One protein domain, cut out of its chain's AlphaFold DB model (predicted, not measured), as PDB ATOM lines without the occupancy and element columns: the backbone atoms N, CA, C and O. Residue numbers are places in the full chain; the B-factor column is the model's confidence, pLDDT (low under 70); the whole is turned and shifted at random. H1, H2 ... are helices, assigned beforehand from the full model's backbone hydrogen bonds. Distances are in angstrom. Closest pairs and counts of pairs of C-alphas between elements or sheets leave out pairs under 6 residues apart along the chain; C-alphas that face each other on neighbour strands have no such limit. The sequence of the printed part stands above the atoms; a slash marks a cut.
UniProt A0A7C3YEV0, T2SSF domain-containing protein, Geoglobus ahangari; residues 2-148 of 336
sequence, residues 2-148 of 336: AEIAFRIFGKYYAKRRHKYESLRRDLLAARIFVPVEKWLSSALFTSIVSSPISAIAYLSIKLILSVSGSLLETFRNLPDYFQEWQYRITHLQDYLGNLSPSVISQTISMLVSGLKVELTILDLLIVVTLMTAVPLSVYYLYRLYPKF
ATOM      1  N   ALA A   2     161.090 161.651 173.068       72.00
ATOM      2  CA  ALA A   2     162.050 161.303 174.132       72.00
ATOM      3  C   ALA A   2     162.106 159.802 174.499       72.00
ATOM      4  O   ALA A   2     163.169 159.282 174.827       72.00
ATOM      5  N   GLU A   3     160.984 159.080 174.430       79.81
ATOM      6  CA  GLU A   3     160.955 157.634 174.709       79.81
ATOM      7  C   GLU A   3     161.587 156.795 173.598       79.81
ATOM      8  O   GLU A   3     162.333 155.861 173.881       79.81
ATOM      9  N   ILE A   4     161.342 157.164 172.338       80.69
ATOM     10  CA  ILE A   4     161.934 156.509 171.163       80.69
ATOM     11  C   ILE A   4     163.451 156.712 171.183       80.69
ATOM     12  O   ILE A   4     164.212 155.754 171.073       80.69
ATOM     13  N   ALA A   5     163.891 157.946 171.438       80.31
ATOM     14  CA  ALA A   5     165.299 158.283 171.592       80.31
ATOM     15  C   ALA A   5     165.975 157.470 172.710       80.31
ATOM     16  O   ALA A   5     167.064 156.928 172.521       80.31
ATOM     17  N   PHE A   6     165.317 157.342 173.867       83.06
ATOM     18  CA  PHE A   6     165.841 156.575 174.997       83.06
ATOM     19  C   PHE A   6     165.921 155.069 174.715       83.06
ATOM     20  O   PHE A   6     166.894 154.435 175.120       83.06
ATOM     21  N   ARG A   7     164.961 154.487 173.987       86.50
ATOM     22  CA  ARG A   7     165.027 153.068 173.588       86.50
ATOM     23  C   ARG A   7     166.244 152.772 172.708       86.50
ATOM     24  O   ARG A   7     166.864 151.725 172.876       86.50
ATOM     25  N   ILE A   8     166.597 153.699 171.818       85.00
ATOM     26  CA  ILE A   8     167.696 153.528 170.859       85.00
ATOM     27  C   ILE A   8     169.058 153.806 171.516       85.00
ATOM     28  O   ILE A   8     169.966 152.982 171.436       85.00
ATOM     29  N   PHE A   9     169.207 154.940 172.211       87.25
ATOM     30  CA  PHE A   9     170.512 155.420 172.698       87.25
ATOM     31  C   PHE A   9     170.713 155.306 174.216       87.25
ATOM     32  O   PHE A   9     171.823 155.513 174.715       87.25
ATOM     33  N   GLY A  10     169.682 154.927 174.974       82.50
ATOM     34  CA  GLY A  10     169.727 154.902 176.437       82.50
ATOM     35  C   GLY A  10     170.811 153.979 176.991       82.50
ATOM     36  O   GLY A  10     171.538 154.370 177.902       82.50
ATOM     37  N   LYS A  11     171.007 152.792 176.393       85.88
ATOM     38  CA  LYS A  11     172.057 151.837 176.811       85.88
ATOM     39  C   LYS A  11     173.474 152.396 176.636       85.88
ATOM     40  O   LYS A  11     174.355 152.085 177.435       85.88
ATOM     41  N   TYR A  12     173.697 153.225 175.614       87.88
ATOM     42  CA  TYR A  12     174.997 153.844 175.350       87.88
ATOM     43  C   TYR A  12     175.352 154.883 176.421       87.88
ATOM     44  O   TYR A  12     176.449 154.848 176.984       87.88
ATOM     45  N   TYR A  13     174.407 155.767 176.753       88.12
ATOM     46  CA  TYR A  13     174.623 156.795 177.773       88.12
ATOM     47  C   TYR A  13     174.593 156.243 179.201       88.12
ATOM     48  O   TYR A  13     175.357 156.721 180.036       88.12
ATOM     49  N   ALA A  14     173.814 155.190 179.471       86.31
ATOM     50  CA  ALA A  14     173.794 154.521 180.773       86.31
ATOM     51  C   ALA A  14     175.174 153.971 181.168       86.31
ATOM     52  O   ALA A  14     175.630 154.193 182.287       86.31
ATOM     53  N   LYS A  15     175.902 153.345 180.229       88.75
ATOM     54  CA  LYS A  15     177.270 152.849 180.477       88.75
ATOM     55  C   LYS A  15     178.280 153.966 180.772       88.75
ATOM     56  O   LYS A  15     179.300 153.724 181.409       88.75
ATOM     57  N   ARG A  16     178.018 155.194 180.312       87.88
ATOM     58  CA  ARG A  16     178.927 156.351 180.428       87.88
ATOM     59  C   ARG A  16     178.435 157.410 181.413       87.88
ATOM     60  O   ARG A  16     178.942 158.529 181.400       87.88
ATOM     61  N   ARG A  17     177.474 157.070 182.276       83.56
ATOM     62  CA  ARG A  17     176.825 158.010 183.202       83.56
ATOM     63  C   ARG A  17     177.818 158.802 184.058       83.56
ATOM     64  O   ARG A  17     177.662 160.012 184.187       83.56
ATOM     65  N   HIS A  18     178.867 158.145 184.557       85.19
ATOM     66  CA  HIS A  18     179.907 158.761 185.392       85.19
ATOM     67  C   HIS A  18     180.580 159.977 184.724       85.19
ATOM     68  O   HIS A  18     180.943 160.938 185.395       85.19
ATOM     69  N   LYS A  19     180.694 159.989 183.386       88.25
ATOM     70  CA  LYS A  19     181.288 161.103 182.628       88.25
ATOM     71  C   LYS A  19     180.407 162.362 182.627       88.25
ATOM     72  O   LYS A  19     180.880 163.446 182.293       88.25
ATOM     73  N   TYR A  20     179.129 162.231 182.987       87.69
ATOM     74  CA  TYR A  20     178.121 163.290 182.910       87.69
ATOM     75  C   TYR A  20     177.553 163.686 184.283       87.69
ATOM     76  O   TYR A  20     176.457 164.240 184.358       87.69
ATOM     77  N   GLU A  21     178.299 163.466 185.371       86.62
ATOM     78  CA  GLU A  21     177.882 163.891 186.719       86.62
ATOM     79  C   GLU A  21     177.688 165.414 186.831       86.62
ATOM     80  O   GLU A  21     176.773 165.877 187.508       86.62
ATOM     81  N   SER A  22     178.476 166.223 186.111       87.44
ATOM     82  CA  SER A  22     178.262 167.677 186.067       87.44
ATOM     83  C   SER A  22     176.895 168.042 185.486       87.44
ATOM     84  O   SER A  22     176.156 168.801 186.103       87.44
ATOM     85  N   LEU A  23     176.513 167.416 184.368       88.44
ATOM     86  CA  LEU A  23     175.210 167.618 183.735       88.44
ATOM     87  C   LEU A  23     174.060 167.149 184.636       88.44
ATOM     88  O   LEU A  23     172.999 167.765 184.648       88.44
ATOM     89  N   ARG A  24     174.263 166.078 185.413       89.19
ATOM     90  CA  ARG A  24     173.287 165.639 186.417       89.19
ATOM     91  C   ARG A  24     173.018 166.733 187.443       89.19
ATOM     92  O   ARG A  24     171.859 167.005 187.742       89.19
ATOM     93  N   ARG A  25     174.076 167.354 187.974       86.25
ATOM     94  CA  ARG A  25     173.948 168.467 188.923       86.25
ATOM     95  C   ARG A  25     173.236 169.654 188.282       86.25
ATOM     96  O   ARG A  25     172.309 170.171 188.891       86.25
ATOM     97  N   ASP A  26     173.582 170.004 187.042       89.06
ATOM     98  CA  ASP A  26     172.930 171.096 186.308       89.06
ATOM     99  C   ASP A  26     171.434 170.821 186.075       89.06
ATOM    100  O   ASP A  26     170.610 171.711 186.251       89.06
ATOM    101  N   LEU A  27     171.050 169.583 185.740       90.25
ATOM    102  CA  LEU A  27     169.645 169.181 185.587       90.25
ATOM    103  C   LEU A  27     168.872 169.266 186.907       90.25
ATOM    104  O   LEU A  27     167.747 169.769 186.929       90.25
ATOM    105  N   LEU A  28     169.477 168.814 188.010       88.31
ATOM    106  CA  LEU A  28     168.880 168.928 189.340       88.31
ATOM    107  C   LEU A  28     168.727 170.395 189.754       88.31
ATOM    108  O   LEU A  28     167.649 170.779 190.198       88.31
ATOM    109  N   ALA A  29     169.744 171.224 189.535       86.44
ATOM    110  CA  ALA A  29     169.733 172.654 189.840       86.44
ATOM    111  C   ALA A  29     168.735 173.438 188.957       86.44
ATOM    112  O   ALA A  29     168.031 174.339 189.424       86.44
ATOM    113  N   ALA A  30     168.593 173.041 187.690       89.81
ATOM    114  CA  ALA A  30     167.594 173.555 186.751       89.81
ATOM    115  C   ALA A  30     166.180 173.002 186.990       89.81
ATOM    116  O   ALA A  30     165.230 173.454 186.346       89.81
ATOM    117  N   ARG A  31     166.041 172.028 187.898       87.12
ATOM    118  CA  ARG A  31     164.785 171.345 188.254       87.12
ATOM    119  C   ARG A  31     164.121 170.652 187.070       87.12
ATOM    120  O   ARG A  31     162.902 170.613 186.939       87.12
ATOM    121  N   ILE A  32     164.957 170.056 186.230       88.62
ATOM    122  CA  ILE A  32     164.562 169.179 185.136       88.62
ATOM    123  C   ILE A  32     164.692 167.742 185.651       88.62
ATOM    124  O   ILE A  32     165.782 167.174 185.681       88.62
ATOM    125  N   PHE A  33     163.577 167.151 186.087       85.75
ATOM    126  CA  PHE A  33     163.529 165.805 186.680       85.75
ATOM    127  C   PHE A  33     163.548 164.697 185.618       85.75
ATOM    128  O   PHE A  33     162.658 163.853 185.542       85.75
ATOM    129  N   VAL A  34     164.570 164.714 184.766       88.69
ATOM    130  CA  VAL A  34     164.779 163.719 183.713       88.69
ATOM    131  C   VAL A  34     166.132 163.042 183.947       88.69
ATOM    132  O   VAL A  34     167.119 163.744 184.174       88.69
ATOM    133  N   PRO A  35     166.221 161.698 183.891       89.38
ATOM    134  CA  PRO A  35     167.503 161.004 183.971       89.38
ATOM    135  C   PRO A  35     168.478 161.501 182.896       89.38
ATOM    136  O   PRO A  35     168.078 161.757 181.757       89.38
ATOM    137  N   VAL A  36     169.763 161.609 183.246       89.31
ATOM    138  CA  VAL A  36     170.818 162.144 182.360       89.31
ATOM    139  C   VAL A  36     170.868 161.380 181.040       89.31
ATOM    140  O   VAL A  36     171.040 161.966 179.974       89.31
ATOM    141  N   GLU A  37     170.661 160.069 181.101       89.25
ATOM    142  CA  GLU A  37     170.656 159.170 179.955       89.25
ATOM    143  C   GLU A  37     169.502 159.492 179.003       89.25
ATOM    144  O   GLU A  37     169.692 159.543 177.787       89.25
ATOM    145  N   LYS A  38     168.309 159.756 179.550       89.75
ATOM    146  CA  LYS A  38     167.116 160.131 178.778       89.75
ATOM    147  C   LYS A  38     167.265 161.527 178.174       89.75
ATOM    148  O   LYS A  38     166.883 161.724 177.019       89.75
ATOM    149  N   TRP A  39     167.872 162.463 178.905       91.50
ATOM    150  CA  TRP A  39     168.174 163.809 178.408       91.50
ATOM    151  C   TRP A  39     169.167 163.778 177.240       91.50
ATOM    152  O   TRP A  39     168.871 164.297 176.167       91.50
ATOM    153  N   LEU A  40     170.309 163.102 177.405       91.56
ATOM    154  CA  LEU A  40     171.338 162.993 176.365       91.56
ATOM    155  C   LEU A  40     170.863 162.208 175.141       91.56
ATOM    156  O   LEU A  40     171.171 162.592 174.016       91.56
ATOM    157  N   SER A  41     170.077 161.148 175.345       91.06
ATOM    158  CA  SER A  41     169.470 160.406 174.233       91.06
ATOM    159  C   SER A  41     168.530 161.299 173.428       91.06
ATOM    160  O   SER A  41     168.566 161.277 172.199       91.06
ATOM    161  N   SER A  42     167.726 162.122 174.110       90.00
ATOM    162  CA  SER A  42     166.839 163.088 173.456       90.00
ATOM    163  C   SER A  42     167.637 164.143 172.690       90.00
ATOM    164  O   SER A  42     167.317 164.392 171.534       90.00
ATOM    165  N   ALA A  43     168.714 164.674 173.280       91.19
ATOM    166  CA  ALA A  43     169.606 165.642 172.636       91.19
ATOM    167  C   ALA A  43     170.242 165.088 171.349       91.19
ATOM    168  O   ALA A  43     170.233 165.750 170.309       91.19
ATOM    169  N   LEU A  44     170.765 163.857 171.406       91.81
ATOM    170  CA  LEU A  44     171.358 163.185 170.249       91.81
ATOM    171  C   LEU A  44     170.307 162.970 169.154       91.81
ATOM    172  O   LEU A  44     170.529 163.315 167.997       91.81
ATOM    173  N   PHE A  45     169.133 162.463 169.520       91.56
ATOM    174  CA  PHE A  45     168.057 162.238 168.565       91.56
ATOM    175  C   PHE A  45     167.604 163.542 167.892       91.56
ATOM    176  O   PHE A  45     167.488 163.587 166.670       91.56
ATOM    177  N   THR A  46     167.433 164.629 168.653       90.12
ATOM    178  CA  THR A  46     167.079 165.939 168.084       90.12
ATOM    179  C   THR A  46     168.163 166.501 167.170       90.12
ATOM    180  O   THR A  46     167.826 167.135 166.177       90.12
ATOM    181  N   SER A  47     169.445 166.236 167.451       92.44
ATOM    182  CA  SER A  47     170.533 166.641 166.553       92.44
ATOM    183  C   SER A  47     170.548 165.856 165.241       92.44
ATOM    184  O   SER A  47     170.772 166.426 164.184       92.44
ATOM    185  N   ILE A  48     170.250 164.556 165.274       92.25
ATOM    186  CA  ILE A  48     170.186 163.745 164.050       92.25
ATOM    187  C   ILE A  48     169.016 164.211 163.178       92.25
ATOM    188  O   ILE A  48     169.173 164.376 161.972       92.25
ATOM    189  N   VAL A  49     167.862 164.482 163.794       92.44
ATOM    190  CA  VAL A  49     166.670 164.973 163.091       92.44
ATOM    191  C   VAL A  49     166.870 166.387 162.533       92.44
ATOM    192  O   VAL A  49     166.304 166.701 161.489       92.44
ATOM    193  N   SER A  50     167.694 167.237 163.157       90.94
ATOM    194  CA  SER A  50     167.943 168.591 162.642       90.94
ATOM    195  C   SER A  50     168.790 168.623 161.364       90.94
ATOM    196  O   SER A  50     168.702 169.602 160.629       90.94
ATOM    197  N   SER A  51     169.553 167.565 161.061       92.38
ATOM    198  CA  SER A  51     170.387 167.470 159.850       92.38
ATOM    199  C   SER A  51     169.583 167.514 158.536       92.38
ATOM    200  O   SER A  51     169.827 168.404 157.723       92.38
ATOM    201  N   PRO A  52     168.582 166.638 158.296       91.69
ATOM    202  CA  PRO A  52     167.764 166.736 157.086       91.69
ATOM    203  C   PRO A  52     166.922 168.017 157.066       91.69
ATOM    204  O   PRO A  52     166.704 168.589 156.002       91.69
ATOM    205  N   ILE A  53     166.484 168.505 158.232       92.62
ATOM    206  CA  ILE A  53     165.702 169.743 158.332       92.62
ATOM    207  C   ILE A  53     166.531 170.948 157.873       92.62
ATOM    208  O   ILE A  53     166.012 171.782 157.136       92.62
ATOM    209  N   SER A  54     167.809 171.042 158.259       90.06
ATOM    210  CA  SER A  54     168.669 172.152 157.833       90.06
ATOM    211  C   SER A  54     168.937 172.128 156.327       90.06
ATOM    212  O   SER A  54     168.901 173.182 155.691       90.06
ATOM    213  N   ALA A  55     169.118 170.943 155.737       89.62
ATOM    214  CA  ALA A  55     169.263 170.785 154.291       89.62
ATOM    215  C   ALA A  55     167.991 171.210 153.535       89.62
ATOM    216  O   ALA A  55     168.067 172.000 152.594       89.62
ATOM    217  N   ILE A  56     166.816 170.749 153.977       90.31
ATOM    218  CA  ILE A  56     165.524 171.118 153.375       90.31
ATOM    219  C   ILE A  56     165.264 172.620 153.516       90.31
ATOM    220  O   ILE A  56     164.802 173.249 152.564       90.31
ATOM    221  N   ALA A  57     165.589 173.213 154.669       90.56
ATOM    222  CA  ALA A  57     165.442 174.646 154.897       90.56
ATOM    223  C   ALA A  57     166.331 175.458 153.945       90.56
ATOM    224  O   ALA A  57     165.851 176.401 153.321       90.56
ATOM    225  N   TYR A  58     167.595 175.061 153.774       90.06
ATOM    226  CA  TYR A  58     168.503 175.710 152.830       90.06
ATOM    227  C   TYR A  58     168.005 175.603 151.382       90.06
ATOM    228  O   TYR A  58     167.941 176.614 150.686       90.06
ATOM    229  N   LEU A  59     167.585 174.409 150.945       86.94
ATOM    230  CA  LEU A  59     167.034 174.211 149.599       86.94
ATOM    231  C   LEU A  59     165.756 175.033 149.379       86.94
ATOM    232  O   LEU A  59     165.594 175.628 148.320       86.94
ATOM    233  N   SER A  60     164.891 175.123 150.392       84.62
ATOM    234  CA  SER A  60     163.681 175.956 150.353       84.62
ATOM    235  C   SER A  60     164.018 177.441 150.214       84.62
ATOM    236  O   SER A  60     163.450 178.125 149.368       84.62
ATOM    237  N   ILE A  61     164.977 177.943 151.002       87.00
ATOM    238  CA  ILE A  61     165.437 179.339 150.922       87.00
ATOM    239  C   ILE A  61     166.045 179.619 149.546       87.00
ATOM    240  O   ILE A  61     165.723 180.631 148.925       87.00
ATOM    241  N   LYS A  62     166.882 178.710 149.037       82.12
ATOM    242  CA  LYS A  62     167.493 178.850 147.714       82.12
ATOM    243  C   LYS A  62     166.447 178.854 146.598       82.12
ATOM    244  O   LYS A  62     166.550 179.665 145.683       82.12
ATOM    245  N   LEU A  63     165.432 177.992 146.683       80.56
ATOM    246  CA  LEU A  63     164.319 177.962 145.732       80.56
ATOM    247  C   LEU A  63     163.584 179.309 145.706       80.56
ATOM    248  O   LEU A  63     163.357 179.856 144.632       80.56
ATOM    249  N   ILE A  64     163.277 179.875 146.878       79.69
ATOM    250  CA  ILE A  64     162.620 181.186 146.987       79.69
ATOM    251  C   ILE A  64     163.485 182.286 146.357       79.69
ATOM    252  O   ILE A  64     162.976 183.081 145.568       79.69
ATOM    253  N   LEU A  65     164.791 182.306 146.648       77.00
ATOM    254  CA  LEU A  65     165.716 183.299 146.091       77.00
ATOM    255  C   LEU A  65     165.886 183.165 144.568       77.00
ATOM    256  O   LEU A  65     165.972 184.171 143.867       77.00
ATOM    257  N   SER A  66     165.903 181.938 144.042       71.38
ATOM    258  CA  SER A  66     165.995 181.671 142.601       71.38
ATOM    259  C   SER A  66     164.733 182.115 141.858       71.38
ATOM    260  O   SER A  66     164.829 182.734 140.796       71.38
ATOM    261  N   VAL A  67     163.554 181.879 142.440       70.31
ATOM    262  CA  VAL A  67     162.284 182.381 141.898       70.31
ATOM    263  C   VAL A  67     162.236 183.911 141.971       70.31
ATOM    264  O   VAL A  67     161.822 184.551 141.013       70.31
ATOM    265  N   SER A  68     162.719 184.538 143.049       62.97
ATOM    266  CA  SER A  68     162.752 186.007 143.123       62.97
ATOM    267  C   SER A  68     163.759 186.637 142.158       62.97
ATOM    268  O   SER A  68     163.468 187.678 141.579       62.97
ATOM    269  N   GLY A  69     164.930 186.020 141.974       65.12
ATOM    270  CA  GLY A  69     165.964 186.506 141.060       65.12
ATOM    271  C   GLY A  69     165.506 186.448 139.605       65.12
ATOM    272  O   GLY A  69     165.588 187.451 138.905       65.12
ATOM    273  N   SER A  70     164.922 185.324 139.186       64.25
ATOM    274  CA  SER A  70     164.342 185.182 137.844       64.25
ATOM    275  C   SER A  70     163.181 186.151 137.602       64.25
ATOM    276  O   SER A  70     163.087 186.745 136.527       64.25
ATOM    277  N   LEU A  71     162.333 186.395 138.609       59.19
ATOM    278  CA  LEU A  71     161.299 187.429 138.533       59.19
ATOM    279  C   LEU A  71     161.911 188.827 138.375       59.19
ATOM    280  O   LEU A  71     161.489 189.573 137.498       59.19
ATOM    281  N   LEU A  72     162.923 189.180 139.172       60.97
ATOM    282  CA  LEU A  72     163.615 190.471 139.085       60.97
ATOM    283  C   LEU A  72     164.325 190.672 137.741       60.97
ATOM    284  O   LEU A  72     164.258 191.765 137.188       60.97
ATOM    285  N   GLU A  73     164.965 189.641 137.188       66.00
ATOM    286  CA  GLU A  73     165.571 189.689 135.852       66.00
ATOM    287  C   GLU A  73     164.514 189.860 134.756       66.00
ATOM    288  O   GLU A  73     164.690 190.671 133.848       66.00
ATOM    289  N   THR A  74     163.373 189.181 134.888       62.50
ATOM    290  CA  THR A  74     162.231 189.351 133.979       62.50
ATOM    291  C   THR A  74     161.679 190.778 134.050       62.50
ATOM    292  O   THR A  74     161.442 191.390 133.013       62.50
ATOM    293  N   PHE A  75     161.540 191.348 135.253       59.25
ATOM    294  CA  PHE A  75     161.112 192.738 135.456       59.25
ATOM    295  C   PHE A  75     162.143 193.771 134.987       59.25
ATOM    296  O   PHE A  75     161.767 194.840 134.512       59.25
ATOM    297  N   ARG A  76     163.440 193.474 135.098       66.44
ATOM    298  CA  ARG A  76     164.513 194.369 134.654       66.44
ATOM    299  C   ARG A  76     164.618 194.429 133.134       66.44
ATOM    300  O   ARG A  76     164.805 195.513 132.596       66.44
ATOM    301  N   ASN A  77     164.462 193.291 132.464       70.44
ATOM    302  CA  ASN A  77     164.512 193.196 131.003       70.44
ATOM    303  C   ASN A  77     163.139 193.466 130.360       70.44
ATOM    304  O   ASN A  77     162.992 193.421 129.143       70.44
ATOM    305  N   LEU A  78     162.122 193.769 131.173       64.69
ATOM    306  CA  LEU A  78     160.759 194.067 130.736       64.69
ATOM    307  C   LEU A  78     160.676 195.218 129.714       64.69
ATOM    308  O   LEU A  78     159.885 195.080 128.787       64.69
ATOM    309  N   PRO A  79     161.480 196.303 129.795       68.12
ATOM    310  CA  PRO A  79     161.516 197.337 128.758       68.12
ATOM    311  C   PRO A  79     162.028 196.822 127.407       68.12
ATOM    312  O   PRO A  79     161.472 197.193 126.376       68.12
ATOM    313  N   ASP A  80     163.032 195.942 127.406       68.88
ATOM    314  CA  ASP A  80     163.581 195.347 126.181       68.88
ATOM    315  C   ASP A  80     162.583 194.361 125.566       68.88
ATOM    316  O   ASP A  80     162.320 194.409 124.365       68.88
ATOM    317  N   TYR A  81     161.922 193.547 126.398       64.12
ATOM    318  CA  TYR A  81     160.805 192.710 125.956       64.12
ATOM    319  C   TYR A  81     159.639 193.547 125.419       64.12
ATOM    320  O   TYR A  81     158.997 193.149 124.450       64.12
ATOM    321  N   PHE A  82     159.369 194.713 126.010       62.19
ATOM    322  CA  PHE A  82     158.322 195.620 125.548       62.19
ATOM    323  C   PHE A  82     158.674 196.246 124.196       62.19
ATOM    324  O   PHE A  82     157.810 196.327 123.332       62.19
ATOM    325  N   GLN A  83     159.939 196.614 123.972       67.25
ATOM    326  CA  GLN A  83     160.442 197.088 122.675       67.25
ATOM    327  C   GLN A  83     160.328 196.004 121.597       67.25
ATOM    328  O   GLN A  83     159.821 196.259 120.504       67.25
ATOM    329  N   GLU A  84     160.728 194.773 121.912       65.50
ATOM    330  CA  GLU A  84     160.619 193.634 120.998       65.50
ATOM    331  C   GLU A  84     159.155 193.288 120.688       65.50
ATOM    332  O   GLU A  84     158.790 193.004 119.545       65.50
ATOM    333  N   TRP A  85     158.290 193.351 121.700       62.00
ATOM    334  CA  TRP A  85     156.853 193.150 121.559       62.00
ATOM    335  C   TRP A  85     156.212 194.266 120.733       62.00
ATOM    336  O   TRP A  85     155.422 193.983 119.841       62.00
ATOM    337  N   GLN A  86     156.600 195.521 120.944       62.38
ATOM    338  CA  GLN A  86     156.109 196.675 120.195       62.38
ATOM    339  C   GLN A  86     156.560 196.637 118.724       62.38
ATOM    340  O   GLN A  86     155.764 196.945 117.832       62.38
ATOM    341  N   TYR A  87     157.783 196.165 118.448       67.00
ATOM    342  CA  TYR A  87     158.277 195.868 117.098       67.00
ATOM    343  C   TYR A  87     157.464 194.754 116.414       67.00
ATOM    344  O   TYR A  87     157.047 194.893 115.265       67.00
ATOM    345  N   ARG A  88     157.156 193.668 117.133       62.31
ATOM    346  CA  ARG A  88     156.314 192.570 116.622       62.31
ATOM    347  C   ARG A  88     154.853 192.983 116.439       62.31
ATOM    348  O   ARG A  88     154.222 192.527 115.494       62.31
ATOM    349  N   ILE A  89     154.329 193.865 117.294       62.25
ATOM    350  CA  ILE A  89     152.972 194.418 117.187       62.25
ATOM    351  C   ILE A  89     152.818 195.321 115.973       62.25
ATOM    352  O   ILE A  89     151.820 195.247 115.263       62.25
ATOM    353  N   THR A  90     153.821 196.143 115.696       64.75
ATOM    354  CA  THR A  90     153.822 196.988 114.499       64.75
ATOM    355  C   THR A  90     153.954 196.176 113.206       64.75
ATOM    356  O   THR A  90     153.409 196.592 112.190       64.75
ATOM    357  N   HIS A  91     154.554 194.982 113.261       64.62
ATOM    358  CA  HIS A  91     154.638 194.021 112.150       64.62
ATOM    359  C   HIS A  91     153.634 192.853 112.276       64.62
ATOM    360  O   HIS A  91     153.813 191.798 111.665       64.62
ATOM    361  N   LEU A  92     152.554 193.010 113.059       55.94
ATOM    362  CA  LEU A  92     151.572 191.941 113.309       55.94
ATOM    363  C   LEU A  92     150.920 191.412 112.030       55.94
ATOM    364  O   LEU A  92     150.578 190.233 111.972       55.94
ATOM    365  N   GLN A  93     150.760 192.254 111.006       56.41
ATOM    366  CA  GLN A  93     150.148 191.854 109.738       56.41
ATOM    367  C   GLN A  93     150.949 190.764 108.996       56.41
ATOM    368  O   GLN A  93     150.326 189.954 108.316       56.41
ATOM    369  N   ASP A  94     152.267 190.654 109.215       56.66
ATOM    370  CA  ASP A  94     153.112 189.603 108.621       56.66
ATOM    371  C   ASP A  94     153.153 188.309 109.462       56.66
ATOM    372  O   ASP A  94     153.354 187.214 108.936       56.66
ATOM    373  N   TYR A  95     152.924 188.403 110.779       52.53
ATOM    374  CA  TYR A  95     153.022 187.272 111.717       52.53
ATOM    375  C   TYR A  95     151.686 186.574 112.015       52.53
ATOM    376  O   TYR A  95     151.681 185.412 112.428       52.53
ATOM    377  N   LEU A  96     150.547 187.230 111.766       51.56
ATOM    378  CA  LEU A  96     149.210 186.649 111.967       51.56
ATOM    379  C   LEU A  96     148.903 185.465 111.026       51.56
ATOM    380  O   LEU A  96     147.964 184.716 111.286       51.56
ATOM    381  N   GLY A  97     149.713 185.245 109.983       54.69
ATOM    382  CA  GLY A  97     149.632 184.062 109.118       54.69
ATOM    383  C   GLY A  97     150.295 182.798 109.682       54.69
ATOM    384  O   GLY A  97     150.006 181.708 109.203       54.69
ATOM    385  N   ASN A  98     151.156 182.914 110.703       55.09
ATOM    386  CA  ASN A  98     151.878 181.791 111.305       55.09
ATOM    387  C   ASN A  98     151.998 181.968 112.828       55.09
ATOM    388  O   ASN A  98     153.090 182.137 113.373       55.09
ATOM    389  N   LEU A  99     150.884 181.826 113.550       55.44
ATOM    390  CA  LEU A  99     150.934 181.365 114.945       55.44
ATOM    391  C   LEU A  99     151.299 179.872 114.944       55.44
ATOM    392  O   LEU A  99     150.492 179.002 115.263       55.44
ATOM    393  N   SER A 100     152.518 179.562 114.502       59.47
ATOM    394  CA  SER A 100     153.041 178.208 114.530       59.47
ATOM    395  C   SER A 100     153.232 177.773 115.993       59.47
ATOM    396  O   SER A 100     153.641 178.581 116.838       59.47
ATOM    397  N   PRO A 101     153.007 176.486 116.320       60.47
ATOM    398  CA  PRO A 101     153.217 175.929 117.662       60.47
ATOM    399  C   PRO A 101     154.597 176.228 118.284       60.47
ATOM    400  O   PRO A 101     154.769 176.136 119.499       60.47
ATOM    401  N   SER A 102     155.583 176.631 117.474       60.00
ATOM    402  CA  SER A 102     156.925 177.017 117.912       60.00
ATOM    403  C   SER A 102     156.970 178.295 118.757       60.00
ATOM    404  O   SER A 102     157.804 178.371 119.656       60.00
ATOM    405  N   VAL A 103     156.088 179.280 118.533       63.16
ATOM    406  CA  VAL A 103     156.087 180.542 119.313       63.16
ATOM    407  C   VAL A 103     155.546 180.312 120.728       63.16
ATOM    408  O   VAL A 103     156.111 180.800 121.711       63.16
ATOM    409  N   ILE A 104     154.498 179.490 120.845       59.88
ATOM    410  CA  ILE A 104     153.928 179.047 122.127       59.88
ATOM    411  C   ILE A 104     154.943 178.163 122.871       59.88
ATOM    412  O   ILE A 104     155.161 178.324 124.068       59.88
ATOM    413  N   SER A 105     155.642 177.275 122.155       60.88
ATOM    414  CA  SER A 105     156.717 176.472 122.742       60.88
ATOM    415  C   SER A 105     157.891 177.324 123.241       60.88
ATOM    416  O   SER A 105     158.447 177.007 124.290       60.88
ATOM    417  N   GLN A 106     158.280 178.393 122.535       63.59
ATOM    418  CA  GLN A 106     159.362 179.286 122.974       63.59
ATOM    419  C   GLN A 106     158.988 180.053 124.242       63.59
ATOM    420  O   GLN A 106     159.757 180.046 125.202       63.59
ATOM    421  N   THR A 107     157.788 180.631 124.283       60.41
ATOM    422  CA  THR A 107     157.283 181.357 125.461       60.41
ATOM    423  C   THR A 107     157.122 180.451 126.686       60.41
ATOM    424  O   THR A 107     157.540 180.829 127.780       60.41
ATOM    425  N   ILE A 108     156.629 179.217 126.516       61.56
ATOM    426  CA  ILE A 108     156.587 178.218 127.599       61.56
ATOM    427  C   ILE A 108     158.007 177.806 128.018       61.56
ATOM    428  O   ILE A 108     158.280 177.697 129.213       61.56
ATOM    429  N   SER A 109     158.936 177.612 127.074       61.38
ATOM    430  CA  SER A 109     160.316 177.223 127.398       61.38
ATOM    431  C   SER A 109     161.068 178.291 128.199       61.38
ATOM    432  O   SER A 109     161.779 177.930 129.133       61.38
ATOM    433  N   MET A 110     160.849 179.580 127.903       59.38
ATOM    434  CA  MET A 110     161.414 180.710 128.652       59.38
ATOM    435  C   MET A 110     160.877 180.761 130.091       59.38
ATOM    436  O   MET A 110     161.645 180.951 131.037       59.38
ATOM    437  N   LEU A 111     159.577 180.503 130.273       55.25
ATOM    438  CA  LEU A 111     158.952 180.427 131.596       55.25
ATOM    439  C   LEU A 111     159.489 179.236 132.412       55.25
ATOM    440  O   LEU A 111     159.802 179.369 133.594       55.25
ATOM    441  N   VAL A 112     159.642 178.071 131.773       61.03
ATOM    442  CA  VAL A 112     160.152 176.841 132.405       61.03
ATOM    443  C   VAL A 112     161.648 176.943 132.722       61.03
ATOM    444  O   VAL A 112     162.089 176.415 133.744       61.03
ATOM    445  N   SER A 113     162.449 177.640 131.906       56.75
ATOM    446  CA  SER A 113     163.870 177.868 132.203       56.75
ATOM    447  C   SER A 113     164.100 178.751 133.429       56.75
ATOM    448  O   SER A 113     165.081 178.528 134.131       56.75
ATOM    449  N   GLY A 114     163.177 179.666 133.753       53.00
ATOM    450  CA  GLY A 114     163.238 180.476 134.980       53.00
ATOM    451  C   GLY A 114     163.052 179.671 136.276       53.00
ATOM    452  O   GLY A 114     163.397 180.149 137.352       53.00
ATOM    453  N   LEU A 115     162.551 178.433 136.179       53.97
ATOM    454  CA  LEU A 115     162.351 177.510 137.303       53.97
ATOM    455  C   LEU A 115     163.506 176.515 137.506       53.97
ATOM    456  O   LEU A 115     163.458 175.699 138.429       53.97
ATOM    457  N   LYS A 116     164.546 176.546 136.661       58.31
ATOM    458  CA  LYS A 116     165.707 175.664 136.817       58.31
ATOM    459  C   LYS A 116     166.610 176.185 137.933       58.31
ATOM    460  O   LYS A 116     167.394 177.106 137.741       58.31
ATOM    461  N   VAL A 117     166.533 175.551 139.102       62.50
ATOM    462  CA  VAL A 117     167.516 175.758 140.170       62.50
ATOM    463  C   VAL A 117     168.804 175.035 139.782       62.50
ATOM    464  O   VAL A 117     168.919 173.821 139.954       62.50
ATOM    465  N   GLU A 118     169.785 175.765 139.259       69.12
ATOM    466  CA  GLU A 118     171.123 175.213 139.052       69.12
ATOM    467  C   GLU A 118     171.785 174.968 140.417       69.12
ATOM    468  O   GLU A 118     171.992 175.882 141.223       69.12
ATOM    469  N   LEU A 119     172.061 173.699 140.728       72.69
ATOM    470  CA  LEU A 119     172.840 173.315 141.903       72.69
ATOM    471  C   LEU A 119     174.321 173.388 141.533       72.69
ATOM    472  O   LEU A 119     174.821 172.579 140.757       72.69
ATOM    473  N   THR A 120     175.018 174.367 142.095       81.56
ATOM    474  CA  THR A 120     176.463 174.518 141.941       81.56
ATOM    475  C   THR A 120     177.200 173.630 142.947       81.56
ATOM    476  O   THR A 120     176.654 173.216 143.974       81.56
ATOM    477  N   ILE A 121     178.486 173.370 142.695       83.00
ATOM    478  CA  ILE A 121     179.370 172.632 143.619       83.00
ATOM    479  C   ILE A 121     179.436 173.325 144.996       83.00
ATOM    480  O   ILE A 121     179.562 172.664 146.027       83.00
ATOM    481  N   LEU A 122     179.292 174.653 145.026       83.44
ATOM    482  CA  LEU A 122     179.273 175.449 146.250       83.44
ATOM    483  C   LEU A 122     178.022 175.172 147.101       83.44
ATOM    484  O   LEU A 122     178.131 175.089 148.322       83.44
ATOM    485  N   ASP A 123     176.861 174.938 146.485       84.06
ATOM    486  CA  ASP A 123     175.636 174.583 147.216       84.06
ATOM    487  C   ASP A 123     175.734 173.198 147.851       84.06
ATOM    488  O   ASP A 123     175.285 172.996 148.978       84.06
ATOM    489  N   LEU A 124     176.365 172.247 147.154       85.75
ATOM    490  CA  LEU A 124     176.642 170.924 147.710       85.75
ATOM    491  C   LEU A 124     177.544 171.042 148.946       85.75
ATOM    492  O   LEU A 124     177.263 170.427 149.975       85.75
ATOM    493  N   LEU A 125     178.591 171.871 148.867       89.69
ATOM    494  CA  LEU A 125     179.485 172.131 149.993       89.69
ATOM    495  C   LEU A 125     178.726 172.763 151.167       89.69
ATOM    496  O   LEU A 125     178.851 172.279 152.290       89.69
ATOM    497  N   ILE A 126     177.878 173.768 150.916       89.31
ATOM    498  CA  ILE A 126     177.060 174.415 151.953       89.31
ATOM    499  C   ILE A 126     176.108 173.414 152.612       89.31
ATOM    500  O   ILE A 126     176.033 173.374 153.840       89.31
ATOM    501  N   VAL A 127     175.415 172.577 151.837       90.69
ATOM    502  CA  VAL A 127     174.510 171.555 152.385       90.69
ATOM    503  C   VAL A 127     175.279 170.576 153.267       90.69
ATOM    504  O   VAL A 127     174.860 170.326 154.395       90.69
ATOM    505  N   VAL A 128     176.432 170.074 152.818       91.75
ATOM    506  CA  VAL A 128     177.268 169.156 153.613       91.75
ATOM    507  C   VAL A 128     177.759 169.824 154.904       91.75
ATOM    508  O   VAL A 128     177.707 169.219 155.982       91.75
ATOM    509  N   THR A 129     178.188 171.087 154.839       91.19
ATOM    510  CA  THR A 129     178.585 171.855 156.026       91.19
ATOM    511  C   THR A 129     177.406 172.068 156.978       91.19
ATOM    512  O   THR A 129     177.548 171.849 158.177       91.19
ATOM    513  N   LEU A 130     176.216 172.422 156.487       91.31
ATOM    514  CA  LEU A 130     175.024 172.613 157.321       91.31
ATOM    515  C   LEU A 130     174.535 171.304 157.949       91.31
ATOM    516  O   LEU A 130     174.152 171.286 159.121       91.31
ATOM    517  N   MET A 131     174.586 170.201 157.206       90.62
ATOM    518  CA  MET A 131     174.190 168.877 157.684       90.62
ATOM    519  C   MET A 131     175.093 168.351 158.799       90.62
ATOM    520  O   MET A 131     174.653 167.497 159.566       90.62
ATOM    521  N   THR A 132     176.324 168.850 158.916       90.56
ATOM    522  CA  THR A 132     177.273 168.460 159.971       90.56
ATOM    523  C   THR A 132     177.329 169.483 161.107       90.56
ATOM    524  O   THR A 132     177.241 169.110 162.280       90.56
ATOM    525  N   ALA A 133     177.398 170.777 160.788       93.25
ATOM    526  CA  ALA A 133     177.516 171.852 161.768       93.25
ATOM    527  C   ALA A 133     176.242 172.048 162.606       93.25
ATOM    528  O   ALA A 133     176.336 172.242 163.820       93.25
ATOM    529  N   VAL A 134     175.049 171.966 161.997       93.31
ATOM    530  CA  VAL A 134     173.773 172.202 162.703       93.31
ATOM    531  C   VAL A 134     173.471 171.111 163.740       93.31
ATOM    532  O   VAL A 134     173.158 171.452 164.879       93.31
ATOM    533  N   PRO A 135     173.593 169.804 163.446       93.56
ATOM    534  CA  PRO A 135     173.457 168.768 164.474       93.56
ATOM    535  C   PRO A 135     174.431 168.940 165.637       93.56
ATOM    536  O   PRO A 135     174.043 168.819 166.801       93.56
ATOM    537  N   LEU A 136     175.693 169.255 165.332       93.88
ATOM    538  CA  LEU A 136     176.722 169.421 166.350       93.88
ATOM    539  C   LEU A 136     176.393 170.596 167.282       93.88
ATOM    540  O   LEU A 136     176.481 170.456 168.506       93.88
ATOM    541  N   SER A 137     175.960 171.726 166.714       92.75
ATOM    542  CA  SER A 137     175.556 172.900 167.486       92.75
ATOM    543  C   SER A 137     174.301 172.627 168.314       92.75
ATOM    544  O   SER A 137     174.304 172.904 169.512       92.75
ATOM    545  N   VAL A 138     173.272 171.993 167.740       93.56
ATOM    546  CA  VAL A 138     172.043 171.609 168.456       93.56
ATOM    547  C   VAL A 138     172.364 170.702 169.639       93.56
ATOM    548  O   VAL A 138     171.914 170.975 170.751       93.56
ATOM    549  N   TYR A 139     173.182 169.663 169.450       93.69
ATOM    550  CA  TYR A 139     173.580 168.765 170.536       93.69
ATOM    551  C   TYR A 139     174.313 169.510 171.662       93.69
ATOM    552  O   TYR A 139     174.041 169.290 172.848       93.69
ATOM    553  N   TYR A 140     175.230 170.414 171.305       93.38
ATOM    554  CA  TYR A 140     175.997 171.190 172.275       93.38
ATOM    555  C   TYR A 140     175.122 172.193 173.042       93.38
ATOM    556  O   TYR A 140     175.182 172.247 174.272       93.38
ATOM    557  N   LEU A 141     174.245 172.923 172.346       92.81
ATOM    558  CA  LEU A 141     173.291 173.855 172.950       92.81
ATOM    559  C   LEU A 141     172.311 173.133 173.880       92.81
ATOM    560  O   LEU A 141     172.100 173.568 175.011       92.81
ATOM    561  N   TYR A 142     171.778 171.983 173.461       92.12
ATOM    562  CA  TYR A 142     170.869 171.177 174.281       92.12
ATOM    563  C   TYR A 142     171.544 170.677 175.569       92.12
ATOM    564  O   TYR A 142     170.916 170.573 176.626       92.12
ATOM    565  N   ARG A 143     172.852 170.396 175.512       91.69
ATOM    566  CA  ARG A 143     173.653 170.044 176.690       91.69
ATOM    567  C   ARG A 143     173.898 171.239 177.613       91.69
ATOM    568  O   ARG A 143     173.940 171.047 178.824       91.69
ATOM    569  N   LEU A 144     174.078 172.440 177.069       91.75
ATOM    570  CA  LEU A 144     174.304 173.655 177.857       91.75
ATOM    571  C   LEU A 144     173.018 174.259 178.434       91.75
ATOM    572  O   LEU A 144     173.084 174.968 179.436       91.75
ATOM    573  N   TYR A 145     171.857 173.961 177.852       93.25
ATOM    574  CA  TYR A 145     170.573 174.521 178.273       93.25
ATOM    575  C   TYR A 145     170.282 174.375 179.784       93.25
ATOM    576  O   TYR A 145     169.958 175.386 180.414       93.25
ATOM    577  N   PRO A 146     170.456 173.197 180.426       92.88
ATOM    578  CA  PRO A 146     170.253 173.066 181.869       92.88
ATOM    579  C   PRO A 146     171.176 173.973 182.685       92.88
ATOM    580  O   PRO A 146     170.737 174.567 183.663       92.88
ATOM    581  N   LYS A 147     172.433 174.137 182.260       92.12
ATOM    582  CA  LYS A 147     173.400 175.001 182.942       92.12
ATOM    583  C   LYS A 147     172.953 176.464 182.914       92.12
ATOM    584  O   LYS A 147     172.983 177.123 183.950       92.12
ATOM    585  N   PHE A 148     172.499 176.957 181.760       91.88
ATOM    586  CA  PHE A 148     171.972 178.320 181.641       91.88
ATOM    587  C   PHE A 148     170.715 178.527 182.487       91.88
ATOM    588  O   PHE A 148     170.629 179.503 183.227       91.88
TER     589      PHE A 148
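AT A GLANCE: This is residues 2 to 148 of the 336 residues of the protein "T2SSF domain-containing protein" of Geoglobus ahangari (UniProt A0A7C3YEV0). A long, thin rod is built along one long helix, H3, with H7 crossing the first half of H3 and H1 and H2 packed round the end where H3 begins. At the other end residues 75 to 110 stick out as an open loop, in which H4 leads on from H3, the short H5 makes the turn and H6 heads back without meeting H4. The printed part has 147 residues with seven named helices, H1 to H7 in order along the chain, and no named strand; the class is all helix. The whole is extended, with a radius of gyration of the C-alphas of 27.9 A, and spans 87 by 27 by 26 A.

IN THESE COORDINATES: H1, residues 2 to 15, begins at C-alpha 2 at (162.050, 161.303, 174.132) and is 18.5 A long. H2, residues 17 to 29, is 17.6 A long. H3, residues 36 to 76, is 57.9 A long and ends at C-alpha 76 at (164.513, 194.369, 134.654); it has a kink of 30 degrees near residue 51. H4 holds residues 78 to 90, H5 residues 92 to 95 and H6 residues 101 to 113. H7, residues 121 to 148, is 39.2 A long, has a kink of 28 degrees near residue 142 and ends at C-alpha 148 at (171.972, 178.320, 181.641).

HOW THE PARTS SIT: H3 is the hub, touching three helices. Its residues 37 to 45 alone touch H1, closest at the C-alphas of Tyr 13 and Glu 37, 5.1 A apart, at a steep tilt of 53 degrees, opposite ways. Its residues 36 to 37 alone touch H2, closest at the C-alphas of Arg 24 and Val 36, 5.9 A apart, about perpendicular at 76 degrees. Its residues 40 to 58 alone touch H7, closest at the C-alphas of Ser 47 and Pro 135, 4.2 A apart, at a steep tilt of 41 degrees, opposite ways. Residues 143 to 147 of H7 alone touch H2, closest at the C-alphas of Asp 26 and Lys 147, 5.2 A apart. H4 and H5 are close but not clearly touching, with the C-alphas of Arg 88 and Tyr 95 7.9 A apart; H4 and H6 are apart. Every O i to N i+4 pair is within hydrogen-bond range in H4 and H6, against 8 of 10 in H1, 6 of 9 in H2, 34 of 37 in H3 and 21 of 24 in H7; H5 is too short for such a pair.

THE WHOLE: The C-alphas of His 18 and Gln 93 are the two farthest apart, at 87.8 A. The printed part has no cut, and no link is long. The mean pLDDT of the printed part is 78.7, and residues 68 to 76 and 78 to 118 are under 70.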